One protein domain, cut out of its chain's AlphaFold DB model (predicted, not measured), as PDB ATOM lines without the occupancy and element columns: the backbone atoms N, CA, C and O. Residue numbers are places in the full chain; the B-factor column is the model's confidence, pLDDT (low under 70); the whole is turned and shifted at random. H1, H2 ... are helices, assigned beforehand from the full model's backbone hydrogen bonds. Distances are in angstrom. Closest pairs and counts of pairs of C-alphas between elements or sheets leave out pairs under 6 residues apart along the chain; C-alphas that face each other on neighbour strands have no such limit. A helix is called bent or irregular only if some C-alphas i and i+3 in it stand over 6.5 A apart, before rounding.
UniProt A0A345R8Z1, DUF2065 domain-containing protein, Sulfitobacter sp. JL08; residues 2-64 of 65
ATOM      1  N   ILE A   2      -3.496  13.491   6.691       95.06
ATOM      2  CA  ILE A   2      -3.701  14.819   7.319       95.06
ATOM      3  C   ILE A   2      -5.091  15.405   7.009       95.06
ATOM      4  O   ILE A   2      -5.779  15.860   7.917       95.06
ATOM      5  N   ALA A   3      -5.539  15.338   5.750       95.56
ATOM      6  CA  ALA A   3      -6.847  15.865   5.341       95.56
ATOM      7  C   ALA A   3      -8.023  15.208   6.090       95.56
ATOM      8  O   ALA A   3      -8.930  15.895   6.548       95.56
ATOM      9  N   THR A   4      -7.975  13.887   6.276       90.19
ATOM     10  CA  THR A   4      -8.977  13.116   7.028       90.19
ATOM     11  C   THR A   4      -9.001  13.487   8.511       90.19
ATOM     12  O   THR A   4     -10.076  13.611   9.086       90.19
ATOM     13  N   THR A   5      -7.840  13.737   9.126       93.44
ATOM     14  CA  THR A   5      -7.765  14.216  10.516       93.44
ATOM     15  C   THR A   5      -8.359  15.616  10.663       93.44
ATOM     16  O   THR A   5      -9.138  15.854  11.583       93.44
ATOM     17  N   LEU A   6      -8.040  16.534   9.743       97.25
ATOM     18  CA  LEU A   6      -8.617  17.882   9.739       97.25
ATOM     19  C   LEU A   6     -10.138  17.846   9.562       97.25
ATOM     20  O   LEU A   6     -10.841  18.576  10.253       97.25
ATOM     21  N   LEU A   7     -10.645  16.966   8.695       95.19
ATOM     22  CA  LEU A   7     -12.081  16.766   8.509       95.19
ATOM     23  C   LEU A   7     -12.755  16.257   9.790       95.19
ATOM     24  O   LEU A   7     -13.761  16.823  10.206       95.19
ATOM     25  N   ALA A   8     -12.193  15.231  10.437       93.62
ATOM     26  CA  ALA A   8     -12.749  14.679  11.671       93.62
ATOM     27  C   ALA A   8     -12.804  15.731  12.793       93.62
ATOM     28  O   ALA A   8     -13.842  15.900  13.430       93.62
ATOM     29  N   ILE A   9     -11.718  16.486  12.990       96.69
ATOM     30  CA  ILE A   9     -11.667  17.567  13.986       96.69
ATOM     31  C   ILE A   9     -12.655  18.684  13.627       96.69
ATOM     32  O   ILE A   9     -13.391  19.152  14.492       96.69
ATOM     33  N   GLY A  10     -12.705  19.092  12.357       97.44
ATOM     34  CA  GLY A  10     -13.611  20.136  11.881       97.44
ATOM     35  C   GLY A  10     -15.083  19.781  12.089       97.44
ATOM     36  O   GLY A  10     -15.848  20.625  12.546       97.44
ATOM     37  N   LEU A  11     -15.469  18.526  11.830       96.00
ATOM     38  CA  LEU A  11     -16.829  18.042  12.071       96.00
ATOM     39  C   LEU A  11     -17.192  18.068  13.558       96.00
ATOM     40  O   LEU A  11     -18.267  18.555  13.897       96.00
ATOM     41  N   VAL A  12     -16.299  17.610  14.443       95.75
ATOM     42  CA  VAL A  12     -16.527  17.673  15.898       95.75
ATOM     43  C   VAL A  12     -16.725  19.122  16.345       95.75
ATOM     44  O   VAL A  12     -17.715  19.427  17.000       95.75
ATOM     45  N   LEU A  13     -15.841  20.035  15.932       96.69
ATOM     46  CA  LEU A  13     -15.952  21.454  16.279       96.69
ATOM     47  C   LEU A  13     -17.225  22.099  15.728       96.69
ATOM     48  O   LEU A  13     -17.837  22.916  16.410       96.69
ATOM     49  N   MET A  14     -17.631  21.745  14.509       97.12
ATOM     50  CA  MET A  14     -18.847  22.271  13.900       97.12
ATOM     51  C   MET A  14     -20.094  21.796  14.650       97.12
ATOM     52  O   MET A  14     -20.965  22.613  14.935       97.12
ATOM     53  N   VAL A  15     -20.173  20.508  14.998       95.00
ATOM     54  CA  VAL A  15     -21.318  19.935  15.725       95.00
ATOM     55  C   VAL A  15     -21.401  20.489  17.150       95.00
ATOM     56  O   VAL A  15     -22.463  20.964  17.550       95.00
ATOM     57  N   GLU A  16     -20.291  20.503  17.891       93.75
ATOM     58  CA  GLU A  16     -20.231  21.071  19.247       93.75
ATOM     59  C   GLU A  16     -20.532  22.580  19.225       93.75
ATOM     60  O   GLU A  16     -21.383  23.075  19.964       93.75
ATOM     61  N   GLY A  17     -19.904  23.319  18.304       94.44
ATOM     62  CA  GLY A  17     -20.120  24.751  18.104       94.44
ATOM     63  C   GLY A  17     -21.574  25.102  17.795       94.44
ATOM     64  O   GLY A  17     -22.077  26.117  18.277       94.44
ATOM     65  N   LEU A  18     -22.273  24.250  17.043       94.88
ATOM     66  CA  LEU A  18     -23.682  24.445  16.716       94.88
ATOM     67  C   LEU A  18     -24.574  24.366  17.957       94.88
ATOM     68  O   LEU A  18     -25.479  25.188  18.103       94.88
ATOM     69  N   ALA A  19     -24.305  23.417  18.859       92.25
ATOM     70  CA  ALA A  19     -25.037  23.302  20.117       92.25
ATOM     71  C   ALA A  19     -24.896  24.586  20.952       92.25
ATOM     72  O   ALA A  19     -25.895  25.118  21.437       92.25
ATOM     73  N   TYR A  20     -23.680  25.138  21.036       91.94
ATOM     74  CA  TYR A  20     -23.425  26.399  21.738       91.94
ATOM     75  C   TYR A  20     -24.053  27.617  21.045       91.94
ATOM     76  O   TYR A  20     -24.586  28.494  21.721       91.94
ATOM     77  N   ALA A  21     -23.999  27.688  19.712       95.94
ATOM     78  CA  ALA A  21     -24.463  28.847  18.953       95.94
ATOM     79  C   ALA A  21     -25.993  28.915  18.823       95.94
ATOM     80  O   ALA A  21     -26.564  30.002  18.900       95.94
ATOM     81  N   LEU A  22     -26.662  27.776  18.607       94.62
ATOM     82  CA  LEU A  22     -28.107  27.730  18.355       94.62
ATOM     83  C   LEU A  22     -28.940  27.496  19.616       94.62
ATOM     84  O   LEU A  22     -30.073  27.969  19.687       94.62
ATOM     85  N   ALA A  23     -28.418  26.749  20.593       94.00
ATOM     86  CA  ALA A  23     -29.187  26.317  21.759       94.00
ATOM     87  C   ALA A  23     -28.362  26.347  23.065       94.00
ATOM     88  O   ALA A  23     -28.272  25.329  23.758       94.00
ATOM     89  N   PRO A  24     -27.805  27.508  23.465       91.69
ATOM     90  CA  PRO A  24     -26.991  27.611  24.679       91.69
ATOM     91  C   PRO A  24     -27.746  27.180  25.951       91.69
ATOM     92  O   PRO A  24     -27.182  26.506  26.809       91.69
ATOM     93  N   SER A  25     -29.051  27.459  26.040       93.50
ATOM     94  CA  SER A  25     -29.890  27.050  27.178       93.50
ATOM     95  C   SER A  25     -30.069  25.531  27.300       93.50
ATOM     96  O   SER A  25     -30.273  25.013  28.400       93.50
ATOM     97  N   LEU A  26     -29.974  24.788  26.191       91.25
ATOM     98  CA  LEU A  26     -30.013  23.326  26.214       91.25
ATOM     99  C   LEU A  26     -28.749  22.764  26.868       91.25
ATOM    100  O   LEU A  26     -28.835  21.829  27.664       91.25
ATOM    101  N   VAL A  27     -27.594  23.361  26.559       93.19
ATOM    102  CA  VAL A  27     -26.304  22.989  27.147       93.19
ATOM    103  C   VAL A  27     -26.320  23.230  28.654       93.19
ATOM    104  O   VAL A  27     -25.980  22.328  29.418       93.19
ATOM    105  N   GLU A  28     -26.770  24.404  29.098       94.81
ATOM    106  CA  GLU A  28     -26.890  24.724  30.526       94.81
ATOM    107  C   GLU A  28     -27.775  23.710  31.257       94.81
ATOM    108  O   GLU A  28     -27.358  23.117  32.255       94.81
ATOM    109  N   ARG A  29     -28.955  23.413  30.703       94.88
ATOM    110  CA  ARG A  29     -29.879  22.435  31.284       94.88
ATOM    111  C   ARG A  29     -29.296  21.020  31.309       94.88
ATOM    112  O   ARG A  29     -29.494  20.290  32.279       94.88
ATOM    113  N   MET A  30     -28.556  20.615  30.274       92.19
ATOM    114  CA  MET A  30     -27.819  19.347  30.274       92.19
ATOM    115  C   MET A  30     -26.780  19.297  31.392       92.19
ATOM    116  O   MET A  30     -26.687  18.289  32.091       92.19
ATOM    117  N   LEU A  31     -26.023  20.375  31.591       92.81
ATOM    118  CA  LEU A  31     -25.018  20.453  32.648       92.81
ATOM    119  C   LEU A  31     -25.656  20.405  34.041       92.81
ATOM    120  O   LEU A  31     -25.134  19.720  34.921       92.81
ATOM    121  N   GLU A  32     -26.796  21.061  34.248       95.88
ATOM    122  CA  GLU A  32     -27.562  20.960  35.495       95.88
ATOM    123  C   GLU A  32     -28.021  19.528  35.770       95.88
ATOM    124  O   GLU A  32     -27.811  19.018  36.873       95.88
ATOM    125  N   MET A  33     -28.573  18.845  34.763       93.31
ATOM    126  CA  MET A  33     -28.968  17.440  34.887       93.31
ATOM    127  C   MET A  33     -27.762  16.550  35.204       93.31
ATOM    128  O   MET A  33     -27.823  15.734  36.119       93.31
ATOM    129  N   LEU A  34     -26.633  16.742  34.517       92.00
ATOM    130  CA  LEU A  34     -25.403  15.995  34.788       92.00
ATOM    131  C   LEU A  34     -24.889  16.232  36.212       92.00
ATOM    132  O   LEU A  34     -24.414  15.295  36.853       92.00
ATOM    133  N   ARG A  35     -25.004  17.455  36.743       93.81
ATOM    134  CA  ARG A  35     -24.602  17.774  38.123       93.81
ATOM    135  C   ARG A  35     -25.438  17.052  39.178       93.81
ATOM    136  O   ARG A  35     -24.926  16.822  40.269       93.81
ATOM    137  N   GLN A  36     -26.678  16.680  38.865       95.44
ATOM    138  CA  GLN A  36     -27.545  15.915  39.768       95.44
ATOM    139  C   GLN A  36     -27.204  14.414  39.789       95.44
ATOM    140  O   GLN A  36     -27.616  13.701  40.702       95.44
ATOM    141  N   ILE A  37     -26.427  13.922  38.816       92.94
ATOM    142  CA  ILE A  37     -26.060  12.507  38.707       92.94
ATOM    143  C   ILE A  37     -24.813  12.206  39.571       92.94
ATOM    144  O   ILE A  37     -23.793  12.905  39.459       92.94
ATOM    145  N   PRO A  38     -24.830  11.122  40.379       94.25
ATOM    146  CA  PRO A  38     -23.656  10.648  41.107       94.25
ATOM    147  C   PRO A  38     -22.453  10.422  40.186       94.25
ATOM    148  O   PRO A  38     -22.594   9.977  39.047       94.25
ATOM    149  N   GLU A  39     -21.243  10.674  40.682       94.25
ATOM    150  CA  GLU A  39     -20.022  10.593  39.869       94.25
ATOM    151  C   GLU A  39     -19.830   9.219  39.202       94.25
ATOM    152  O   GLU A  39     -19.488   9.144  38.022       94.25
ATOM    153  N   ALA A  40     -20.129   8.131  39.918       95.12
ATOM    154  CA  ALA A  40     -20.051   6.775  39.375       95.12
ATOM    155  C   ALA A  40     -20.965   6.579  38.150       95.12
ATOM    156  O   ALA A  40     -20.534   6.022  37.141       95.12
ATOM    157  N   ALA A  41     -22.196   7.097  38.203       94.62
ATOM    158  CA  ALA A  41     -23.139   7.019  37.094       94.62
ATOM    159  C   ALA A  41     -22.720   7.933  35.927       94.62
ATOM    160  O   ALA A  41     -22.789   7.516  34.773       94.62
ATOM    161  N   ARG A  42     -22.178   9.132  36.196       95.25
ATOM    162  CA  ARG A  42     -21.591   9.988  35.144       95.25
ATOM    163  C   ARG A  42     -20.449   9.291  34.403       95.25
ATOM    164  O   ARG A  42     -20.391   9.345  33.176       95.25
ATOM    165  N   ARG A  43     -19.570   8.595  35.130       94.81
ATOM    166  CA  ARG A  43     -18.490   7.797  34.530       94.81
ATOM    167  C   ARG A  43     -19.025   6.645  33.683       94.81
ATOM    168  O   ARG A  43     -18.475   6.389  32.615       94.81
ATOM    169  N   GLN A  44     -20.092   5.979  34.123       96.62
ATOM    170  CA  GLN A  44     -20.743   4.925  33.339       96.62
ATOM    171  C   GLN A  44     -21.334   5.466  32.036       96.62
ATOM    172  O   GLN A  44     -21.096   4.877  30.987       96.62
ATOM    173  N   VAL A  45     -22.030   6.607  32.073       94.75
ATOM    174  CA  VAL A  45     -22.572   7.257  30.864       94.75
ATOM    175  C   VAL A  45     -21.453   7.597  29.878       94.75
ATOM    176  O   VAL A  45     -21.555   7.257  28.701       94.75
ATOM    177  N   GLY A  46     -20.355   8.190  30.356       94.62
ATOM    178  CA  GLY A  46     -19.183   8.460  29.518       94.62
ATOM    179  C   GLY A  46     -18.565   7.184  28.933       94.62
ATOM    180  O   GLY A  46     -18.246   7.137  27.749       94.62
ATOM    181  N   GLY A  47     -18.459   6.118  29.732       97.62
ATOM    182  CA  GLY A  47     -17.973   4.817  29.268       97.62
ATOM    183  C   GLY A  47     -18.853   4.211  28.173       97.62
ATOM    184  O   GLY A  47     -18.338   3.765  27.150       97.62
ATOM    185  N   LEU A  48     -20.176   4.251  28.343       97.38
ATOM    186  CA  LEU A  48     -21.128   3.784  27.332       97.38
ATOM    187  C   LEU A  48     -21.040   4.610  26.045       97.38
ATOM    188  O   LEU A  48     -21.080   4.035  24.958       97.38
ATOM    189  N   ALA A  49     -20.865   5.930  26.150       96.62
ATOM    190  CA  ALA A  49     -20.664   6.795  24.992       96.62
ATOM    191  C   ALA A  49     -19.386   6.423  24.218       96.62
ATOM    192  O   ALA A  49     -19.431   6.297  22.996       96.62
ATOM    193  N   ILE A  50     -18.276   6.159  24.920       97.44
ATOM    194  CA  ILE A  50     -17.014   5.713  24.307       97.44
ATOM    195  C   ILE A  50     -17.195   4.372  23.590       97.44
ATOM    196  O   ILE A  50     -16.821   4.245  22.425       97.44
ATOM    197  N   VAL A  51     -17.781   3.377  24.262       98.25
ATOM    198  CA  VAL A  51     -17.998   2.041  23.679       98.25
ATOM    199  C   VAL A  51     -18.901   2.126  22.451       98.25
ATOM    200  O   VAL A  51     -18.595   1.532  21.420       98.25
ATOM    201  N   THR A  52     -19.976   2.908  22.529       98.00
ATOM    202  CA  THR A  52     -20.891   3.116  21.399       98.00
ATOM    203  C   THR A  52     -20.178   3.799  20.233       98.00
ATOM    204  O   THR A  52     -20.285   3.339  19.100       98.00
ATOM    205  N   GLY A  53     -19.394   4.848  20.500       95.62
ATOM    206  CA  GLY A  53     -18.586   5.523  19.482       95.62
ATOM    207  C   GLY A  53     -17.594   4.578  18.801       95.62
ATOM    208  O   GLY A  53     -17.493   4.577  17.576       95.62
ATOM    209  N   LEU A  54     -16.927   3.711  19.567       97.56
ATOM    210  CA  LEU A  54     -16.021   2.699  19.023       97.56
ATOM    211  C   LEU A  54     -16.751   1.700  18.116       97.56
ATOM    212  O   LEU A  54     -16.259   1.399  17.030       97.56
ATOM    213  N   ILE A  55     -17.927   1.218  18.532       98.06
ATOM    214  CA  ILE A  55     -18.760   0.314  17.723       98.06
ATOM    215  C   ILE A  55     -19.154   0.986  16.403       98.06
ATOM    216  O   ILE A  55     -19.072   0.350  15.354       98.06
ATOM    217  N   LEU A  56     -19.542   2.263  16.433       96.31
ATOM    218  CA  LEU A  56     -19.913   3.014  15.231       96.31
ATOM    219  C   LEU A  56     -18.727   3.217  14.282       96.31
ATOM    220  O   LEU A  56     -18.874   3.002  13.082       96.31
ATOM    221  N   ILE A  57     -17.551   3.579  14.805       95.00
ATOM    222  CA  ILE A  57     -16.322   3.707  14.004       95.00
ATOM    223  C   ILE A  57     -15.967   2.362  13.366       95.00
ATOM    224  O   ILE A  57     -15.669   2.300  12.175       95.00
ATOM    225  N   TRP A  58     -16.038   1.276  14.139       96.75
ATOM    226  CA  TRP A  58     -15.768  -0.064  13.632       96.75
ATOM    227  C   TRP A  58     -16.768  -0.473  12.547       96.75
ATOM    228  O   TRP A  58     -16.365  -0.968  11.498       96.75
ATOM    229  N   ALA A  59     -18.061  -0.209  12.745       97.25
ATOM    230  CA  ALA A  59     -19.086  -0.474  11.742       97.25
ATOM    231  C   ALA A  59     -18.857   0.336  10.454       97.25
ATOM    232  O   ALA A  59     -18.956  -0.221   9.365       97.25
ATOM    233  N   ALA A  60     -18.499   1.618  10.561       94.06
ATOM    234  CA  ALA A  60     -18.163   2.449   9.406       94.06
ATOM    235  C   ALA A  60     -16.962   1.886   8.629       94.06
ATOM    236  O   ALA A  60     -17.022   1.779   7.405       94.06
ATOM    237  N   HIS A  61     -15.927   1.431   9.340       93.88
ATOM    238  CA  HIS A  61     -14.773   0.773   8.729       93.88
ATOM    239  C   HIS A  61     -15.164  -0.521   7.994       93.88
ATOM    240  O   HIS A  61     -14.714  -0.769   6.877       93.88
ATOM    241  N   GLN A  62     -16.059  -1.334   8.567       95.81
ATOM    242  CA  GLN A  62     -16.576  -2.537   7.896       95.81
ATOM    243  C   GLN A  62     -17.380  -2.217   6.624       95.81
ATOM    244  O   GLN A  62     -17.445  -3.048   5.719       95.81
ATOM    245  N   LEU A  63     -17.980  -1.027   6.545       95.44
ATOM    246  CA  LEU A  63     -18.718  -0.536   5.378       95.44
ATOM    247  C   LEU A  63     -17.815   0.112   4.312       95.44
ATOM    248  O   LEU A  63     -18.319   0.527   3.271       95.44
ATOM    249  N   GLY A  64     -16.496   0.165   4.536       88.19
ATOM    250  CA  GLY A  64     -15.516   0.647   3.560       88.19
ATOM    251  C   GLY A  64     -15.168   2.134   3.662       88.19
ATOM    252  O   GLY A  64     -14.644   2.683   2.693       88.19
TER     253      GLY A  64
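AT A GLANCE: This is residues 2 to 64 of the 65 residues of the protein "DUF2065 domain-containing protein" of Sulfitobacter sp. JL08 (UniProt A0A345R8Z1). Three helices make an open U: the two long helices H3 and H1 are its arms, and the shorter H2 is the crosspiece that joins them at one end. The space between the arms is empty, and both arms reach from the crosspiece toward the same side, so that the U has a wide mouth between the first and last printed residues. The printed part has 63 residues with three named helices, in the order H1, H2, H3 along the chain, and no named strand; the class is all helix. The whole is loose, with a radius of gyration of the C-alphas of 15.1 A, and the C-alphas span 41 by 29 by 18 A along their three main axes.

IN THESE COORDINATES: The longest helix is H3, residues 39 to 62, 34.7 A from first to last C-alpha. It begins at C-alpha 39 at (-20.022, 10.593, 39.869) and ends at C-alpha 62 at (-16.576, -2.537, 7.896). Before it along the chain comes H2, residues 24 to 36, 19.1 A from first to last C-alpha. H1, residues 2 to 22, is 29.7 A long from first to last C-alpha and begins at C-alpha 2 at (-3.701, 14.819, 7.319). No helix is bent or irregular.

HOW THE PARTS SIT: H3 touches no helix. H3 and H2 are close but not clearly touching, with 1 pair of C-alphas within 8 A, those of Leu 34 and Arg 42, 7.1 A apart. Their lines stand at a steep tilt of 57 degrees, and they run opposite ways. H2 and H1 only just touch, with 3 pairs of C-alphas within 8 A, and they touch only at the corner by their link. H2 touches H1 with residues 26 to 27 alone, and H1 touches H2 with residues 19 to 20 alone; the closest C-alphas of the two helices are those of Tyr 20 and Val 27, 7.0 A apart. The lines of H1 and H2 are about perpendicular, at 89 degrees. H1 and H3 are apart. In H1, H2 and H3 every O i to N i+4 pair is within hydrogen-bond range.

THE WHOLE: The two C-alphas farthest apart are those of Gln 36 and Gly 64, 41.1 A, while those of Ile 2 and Gly 64, the first and last printed, are 18.8 A apart. Residues 46 to 64, of which 46 to 62 belong to H3, stand free, and so do residues 2 to 18 of H1. The links from H1 to H2 and from H2 to H3 are both tight, with 1 and 2 residues between the helices. The printed part has no cut. The mean pLDDT of the printed part is 94.9, and no printed residue is under 70.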